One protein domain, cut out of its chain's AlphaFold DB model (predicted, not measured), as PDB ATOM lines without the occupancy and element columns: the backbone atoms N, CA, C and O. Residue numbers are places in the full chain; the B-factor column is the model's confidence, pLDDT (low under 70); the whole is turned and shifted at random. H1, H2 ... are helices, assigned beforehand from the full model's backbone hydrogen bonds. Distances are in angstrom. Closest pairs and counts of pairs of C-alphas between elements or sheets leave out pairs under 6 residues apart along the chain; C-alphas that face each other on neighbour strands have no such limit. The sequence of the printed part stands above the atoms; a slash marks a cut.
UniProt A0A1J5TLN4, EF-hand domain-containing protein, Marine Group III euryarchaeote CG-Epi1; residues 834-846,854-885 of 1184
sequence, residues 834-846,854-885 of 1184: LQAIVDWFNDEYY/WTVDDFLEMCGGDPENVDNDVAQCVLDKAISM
ATOM      1  N   LEU A 834     -11.859 -46.129 -17.863       83.19
ATOM      2  CA  LEU A 834     -10.774 -46.791 -18.606       83.19
ATOM      3  C   LEU A 834     -10.887 -48.321 -18.650       83.19
ATOM      4  O   LEU A 834     -10.180 -48.941 -19.436       83.19
ATOM      5  N   GLN A 835     -11.728 -48.927 -17.805       83.00
ATOM      6  CA  GLN A 835     -11.928 -50.372 -17.828       83.00
ATOM      7  C   GLN A 835     -12.586 -50.807 -19.143       83.00
ATOM      8  O   GLN A 835     -12.195 -51.838 -19.649       83.00
ATOM      9  N   ALA A 836     -13.453 -49.992 -19.758       80.62
ATOM     10  CA  ALA A 836     -14.072 -50.334 -21.043       80.62
ATOM     11  C   ALA A 836     -13.046 -50.486 -22.187       80.62
ATOM     12  O   ALA A 836     -13.156 -51.412 -22.977       80.62
ATOM     13  N   ILE A 837     -12.009 -49.636 -22.228       83.56
ATOM     14  CA  ILE A 837     -10.917 -49.742 -23.218       83.56
ATOM     15  C   ILE A 837     -10.060 -50.994 -22.963       83.56
ATOM     16  O   ILE A 837      -9.542 -51.593 -23.896       83.56
ATOM     17  N   VAL A 838      -9.873 -51.372 -21.695       82.62
ATOM     18  CA  VAL A 838      -9.048 -52.534 -21.324       82.62
ATOM     19  C   VAL A 838      -9.818 -53.845 -21.447       82.62
ATOM     20  O   VAL A 838      -9.211 -54.845 -21.797       82.62
ATOM     21  N   ASP A 839     -11.125 -53.842 -21.187       81.50
ATOM     22  CA  ASP A 839     -12.005 -54.989 -21.419       81.50
ATOM     23  C   ASP A 839     -12.067 -55.275 -22.926       81.50
ATOM     24  O   ASP A 839     -11.759 -56.393 -23.313       81.50
ATOM     25  N   TRP A 840     -12.303 -54.250 -23.762       84.50
ATOM     26  CA  TRP A 840     -12.198 -54.348 -25.225       84.50
ATOM     27  C   TRP A 840     -10.842 -54.924 -25.669       84.50
ATOM     28  O   TRP A 840     -10.791 -55.980 -26.279       84.50
ATOM     29  N   PHE A 841      -9.723 -54.304 -25.278       83.81
ATOM     30  CA  PHE A 841      -8.392 -54.809 -25.639       83.81
ATOM     31  C   PHE A 841      -8.137 -56.259 -25.180       83.81
ATOM     32  O   PHE A 841      -7.369 -56.971 -25.817       83.81
ATOM     33  N   ASN A 842      -8.725 -56.692 -24.062       80.12
ATOM     34  CA  ASN A 842      -8.560 -58.053 -23.557       80.12
ATOM     35  C   ASN A 842      -9.425 -59.090 -24.296       80.12
ATOM     36  O   ASN A 842      -9.099 -60.269 -24.187       80.12
ATOM     37  N   ASP A 843     -10.480 -58.674 -25.000       76.69
ATOM     38  CA  ASP A 843     -11.231 -59.518 -25.944       76.69
ATOM     39  C   ASP A 843     -10.416 -59.709 -27.233       76.69
ATOM     40  O   ASP A 843     -10.173 -60.838 -27.647       76.69
ATOM     41  N   GLU A 844      -9.897 -58.614 -27.801       72.94
ATOM     42  CA  GLU A 844      -9.127 -58.621 -29.060       72.94
ATOM     43  C   GLU A 844      -7.747 -59.302 -28.946       72.94
ATOM     44  O   GLU A 844      -7.192 -59.816 -29.917       72.94
ATOM     45  N   TYR A 845      -7.111 -59.246 -27.768       65.12
ATOM     46  CA  TYR A 845      -5.726 -59.690 -27.605       65.12
ATOM     47  C   TYR A 845      -5.641 -61.186 -27.280       65.12
ATOM     48  O   TYR A 845      -5.929 -61.611 -26.160       65.12
ATOM     49  N   TYR A 846      -5.139 -61.992 -28.220       65.12
ATOM     50  CA  TYR A 846      -4.964 -63.432 -28.018       65.12
ATOM     51  C   TYR A 846      -3.963 -63.765 -26.890       65.12
ATOM     52  O   TYR A 846      -2.772 -63.447 -26.958       65.12
ATOM     53  N   TRP A 854      -4.312 -58.135 -19.161       79.88
ATOM     54  CA  TRP A 854      -3.817 -56.788 -18.899       79.88
ATOM     55  C   TRP A 854      -4.806 -55.984 -18.048       79.88
ATOM     56  O   TRP A 854      -6.026 -56.100 -18.170       79.88
ATOM     57  N   THR A 855      -4.282 -55.135 -17.155       86.38
ATOM     58  CA  THR A 855      -5.117 -54.322 -16.260       86.38
ATOM     59  C   THR A 855      -4.971 -52.826 -16.518       86.38
ATOM     60  O   THR A 855      -3.929 -52.338 -16.960       86.38
ATOM     61  N   VAL A 856      -5.995 -52.052 -16.140       82.31
ATOM     62  CA  VAL A 856      -5.977 -50.577 -16.195       82.31
ATOM     63  C   VAL A 856      -4.759 -49.976 -15.472       82.31
ATOM     64  O   VAL A 856      -4.226 -48.959 -15.912       82.31
ATOM     65  N   ASP A 857      -4.275 -50.595 -14.385       83.62
ATOM     66  CA  ASP A 857      -3.076 -50.126 -13.668       83.62
ATOM     67  C   ASP A 857      -1.792 -50.277 -14.525       83.62
ATOM     68  O   ASP A 857      -0.877 -49.459 -14.387       83.62
ATOM     69  N   ASP A 858      -1.724 -51.265 -15.424       84.25
ATOM     70  CA  ASP A 858      -0.563 -51.531 -16.285       84.25
ATOM     71  C   ASP A 858      -0.495 -50.538 -17.457       84.25
ATOM     72  O   ASP A 858       0.532 -49.874 -17.648       84.25
ATOM     73  N   PHE A 859      -1.612 -50.329 -18.164       83.94
ATOM     74  CA  PHE A 859      -1.732 -49.287 -19.194       83.94
ATOM     75  C   PHE A 859      -1.475 -47.881 -18.625       83.94
ATOM     76  O   PHE A 859      -0.752 -47.073 -19.224       83.94
ATOM     77  N   LEU A 860      -1.963 -47.592 -17.411       81.69
ATOM     78  CA  LEU A 860      -1.661 -46.338 -16.712       81.69
ATOM     79  C   LEU A 860      -0.170 -46.184 -16.361       81.69
ATOM     80  O   LEU A 860       0.329 -45.052 -16.397       81.69
ATOM     81  N   GLU A 861       0.571 -47.260 -16.053       81.81
ATOM     82  CA  GLU A 861       2.031 -47.178 -15.860       81.81
ATOM     83  C   GLU A 861       2.751 -46.832 -17.178       81.81
ATOM     84  O   GLU A 861       3.698 -46.036 -17.152       81.81
ATOM     85  N   MET A 862       2.271 -47.328 -18.326       80.62
ATOM     86  CA  MET A 862       2.841 -47.024 -19.649       80.62
ATOM     87  C   MET A 862       2.594 -45.570 -20.072       80.62
ATOM     88  O   MET A 862       3.532 -44.872 -20.469       80.62
ATOM     89  N   CYS A 863       1.367 -45.079 -19.895       82.25
ATOM     90  CA  CYS A 863       0.994 -43.685 -20.154       82.25
ATOM     91  C   CYS A 863       1.520 -42.693 -19.105       82.25
ATOM     92  O   CYS A 863       1.502 -41.476 -19.309       82.25
ATOM     93  N   GLY A 864       2.011 -43.183 -17.963       74.12
ATOM     94  CA  GLY A 864       2.442 -42.346 -16.843       74.12
ATOM     95  C   GLY A 864       1.293 -41.575 -16.181       74.12
ATOM     96  O   GLY A 864       1.534 -40.506 -15.604       74.12
ATOM     97  N   GLY A 865       0.069 -42.103 -16.282       69.38
ATOM     98  CA  GLY A 865      -1.148 -41.535 -15.709       69.38
ATOM     99  C   GLY A 865      -1.166 -41.587 -14.176       69.38
ATOM    100  O   GLY A 865      -0.412 -42.322 -13.537       69.38
ATOM    101  N   ASP A 866      -2.030 -40.778 -13.561       71.25
ATOM    102  CA  ASP A 866      -2.311 -40.848 -12.122       71.25
ATOM    103  C   ASP A 866      -3.721 -41.436 -11.942       71.25
ATOM    104  O   ASP A 866      -4.676 -40.802 -12.388       71.25
ATOM    105  N   PRO A 867      -3.904 -42.591 -11.274       66.00
ATOM    106  CA  PRO A 867      -5.233 -43.165 -11.045       66.00
ATOM    107  C   PRO A 867      -6.142 -42.296 -10.146       66.00
ATOM    108  O   PRO A 867      -7.321 -42.602  -9.982       66.00
ATOM    109  N   GLU A 868      -5.644 -41.201  -9.547       66.75
ATOM    110  CA  GLU A 868      -6.486 -40.162  -8.921       66.75
ATOM    111  C   GLU A 868      -6.896 -39.012  -9.888       66.75
ATOM    112  O   GLU A 868      -7.577 -38.081  -9.444       66.75
ATOM    113  N   ASN A 869      -6.487 -39.028 -11.168       70.19
ATOM    114  CA  ASN A 869      -6.797 -38.016 -12.195       70.19
ATOM    115  C   ASN A 869      -6.754 -38.615 -13.622       70.19
ATOM    116  O   ASN A 869      -5.770 -38.435 -14.342       70.19
ATOM    117  N   VAL A 870      -7.840 -39.276 -14.023       75.94
ATOM    118  CA  VAL A 870      -8.134 -39.609 -15.428       75.94
ATOM    119  C   VAL A 870      -8.768 -38.385 -16.109       75.94
ATOM    120  O   VAL A 870      -9.490 -37.622 -15.461       75.94
ATOM    121  N   ASP A 871      -8.436 -38.169 -17.381       79.62
ATOM    122  CA  ASP A 871      -9.055 -37.221 -18.315       79.62
ATOM    123  C   ASP A 871      -8.842 -37.726 -19.762       79.62
ATOM    124  O   ASP A 871      -8.139 -38.719 -19.959       79.62
ATOM    125  N   ASN A 872      -9.458 -37.091 -20.771       79.00
ATOM    126  CA  ASN A 872      -9.388 -37.549 -22.172       79.00
ATOM    127  C   ASN A 872      -7.947 -37.723 -22.693       79.00
ATOM    128  O   ASN A 872      -7.707 -38.642 -23.466       79.00
ATOM    129  N   ASP A 873      -6.984 -36.900 -22.252       80.06
ATOM    130  CA  ASP A 873      -5.575 -37.029 -22.663       80.06
ATOM    131  C   ASP A 873      -4.960 -38.352 -22.145       80.06
ATOM    132  O   ASP A 873      -4.076 -38.930 -22.779       80.06
ATOM    133  N   VAL A 874      -5.414 -38.836 -20.980       82.69
ATOM    134  CA  VAL A 874      -5.016 -40.137 -20.412       82.69
ATOM    135  C   VAL A 874      -5.763 -41.283 -21.092       82.69
ATOM    136  O   VAL A 874      -5.137 -42.297 -21.376       82.69
ATOM    137  N   ALA A 875      -7.062 -41.125 -21.363       83.00
ATOM    138  CA  ALA A 875      -7.864 -42.145 -22.041       83.00
ATOM    139  C   ALA A 875      -7.360 -42.411 -23.467       83.00
ATOM    140  O   ALA A 875      -7.131 -43.565 -23.813       83.00
ATOM    141  N   GLN A 876      -7.068 -41.354 -24.236       82.44
ATOM    142  CA  GLN A 876      -6.519 -41.478 -25.589       82.44
ATOM    143  C   GLN A 876      -5.198 -42.244 -25.566       82.44
ATOM    144  O   GLN A 876      -5.029 -43.192 -26.311       82.44
ATOM    145  N   CYS A 877      -4.295 -41.920 -24.635       84.69
ATOM    146  CA  CYS A 877      -3.029 -42.641 -24.516       84.69
ATOM    147  C   CYS A 877      -3.207 -44.142 -24.210       84.69
ATOM    148  O   CYS A 877      -2.382 -44.942 -24.646       84.69
ATOM    149  N   VAL A 878      -4.236 -44.527 -23.441       84.81
ATOM    150  CA  VAL A 878      -4.534 -45.943 -23.160       84.81
ATOM    151  C   VAL A 878      -5.001 -46.644 -24.437       84.81
ATOM    152  O   VAL A 878      -4.465 -47.703 -24.753       84.81
ATOM    153  N   LEU A 879      -5.891 -46.015 -25.209       85.38
ATOM    154  CA  LEU A 879      -6.362 -46.507 -26.510       85.38
ATOM    155  C   LEU A 879      -5.212 -46.615 -27.536       85.38
ATOM    156  O   LEU A 879      -4.945 -47.699 -28.043       85.38
ATOM    157  N   ASP A 880      -4.410 -45.555 -27.703       81.25
ATOM    158  CA  ASP A 880      -3.187 -45.530 -28.530       81.25
ATOM    159  C   ASP A 880      -2.141 -46.590 -28.105       81.25
ATOM    160  O   ASP A 880      -1.158 -46.852 -28.810       81.25
ATOM    161  N   LYS A 881      -2.239 -47.123 -26.880       82.19
ATOM    162  CA  LYS A 881      -1.357 -48.180 -26.367       82.19
ATOM    163  C   LYS A 881      -1.920 -49.571 -26.586       82.19
ATOM    164  O   LYS A 881      -1.123 -50.428 -26.951       82.19
ATOM    165  N   ALA A 882      -3.224 -49.756 -26.415       80.50
ATOM    166  CA  ALA A 882      -3.936 -50.982 -26.750       80.50
ATOM    167  C   ALA A 882      -3.787 -51.317 -28.245       80.50
ATOM    168  O   ALA A 882      -3.213 -52.350 -28.576       80.50
ATOM    169  N   ILE A 883      -4.147 -50.380 -29.132       75.12
ATOM    170  CA  ILE A 883      -4.032 -50.543 -30.594       75.12
ATOM    171  C   ILE A 883      -2.594 -50.925 -30.990       75.12
ATOM    172  O   ILE A 883      -2.367 -51.919 -31.666       75.12
ATOM    173  N   SER A 884      -1.588 -50.215 -30.460       72.94
ATOM    174  CA  SER A 884      -0.174 -50.507 -30.761       72.94
ATOM    175  C   SER A 884       0.376 -51.829 -30.201       72.94
ATOM    176  O   SER A 884       1.563 -52.088 -30.366       72.94
ATOM    177  N   MET A 885      -0.406 -52.576 -29.417       72.06
ATOM    178  CA  MET A 885      -0.021 -53.899 -28.906       72.06
ATOM    179  C   MET A 885      -0.672 -55.034 -29.692       72.06
ATOM    180  O   MET A 885      -0.062 -56.094 -29.775       72.06
TER     181      MET A 885
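What this domain is: This is residues 834 to 846 and 854 to 885 of the 1184 residues of the protein "EF-hand domain-containing protein" of Marine Group III euryarchaeote CG-Epi1 (UniProt A0A1J5TLN4). Two helices, H1 and the longer H3, run the same way and nearly parallel, side by side over part of their length, and the short helix H2 packs across H3 at about a right angle, with its first residue near the start of H1. The loop of residues 864 to 871 bulges out at one end of the long axis, and residues 845 and 846 lie at the other end. The printed part has 45 residues with three named helices, in the order H1, H2, H3, and no named strand; the class is all helix. The whole is compact, with a radius of gyration of the C-alphas of 9.6 A, yet elongated in outline, spanning 29 by 15 by 15 A.

How they stand to each other: H1, residues 835 to 844, is close to but not clearly touching H2, residues 856 to 863: the closest C-alphas, those of Gln 835 and Val 856, are 6.2 A apart. The lines of these two helices are about perpendicular, at 90 degrees. H1 touches H3, residues 872 to 885, which takes part with residues 878 to 883 alone. The closest C-alphas of the two are those of Phe 841 and Ala 882, 6.0 A apart. H1 and H3 run the same way at a shallow tilt of 12 degrees. H2 touches H3, with the C-alphas of Phe 859 and Val 878 the closest at 5.9 A. H2 and H3 are about perpendicular, at 87 degrees. In H1 and H2 every O i to N i+4 pair is within hydrogen-bond range; in H3 8 of 10 are.

Where its parts are: H1 runs from Gln 835, whose C-alpha is at (-11.928, -50.372, -17.828), to Glu 844, 14.2 A from first to last C-alpha. H2 runs from Val 856, with its C-alpha at (-5.977, -50.577, -16.195), to Cys 863, a length of 10.6 A. H3 runs from Asn 872 to Met 885, whose C-alpha is at (-0.021, -53.899, -28.906), and is 20.0 A long.

The domain as a whole: The two C-alphas farthest apart are those of Tyr 846 and Glu 868, at 30.1 A. Residues 847 to 853 are cut out and not printed, and C-alphas 846 and 854 are 11.3 A apart across the cut, which falls in the link from H1 to H2. The link from H2 to H3, with 8 residues between them, is short. The mean pLDDT of the printed part is 78.9, and the model's confidence is under 70 at residues 845 to 846, at residue 865 and at residues 867 to 868.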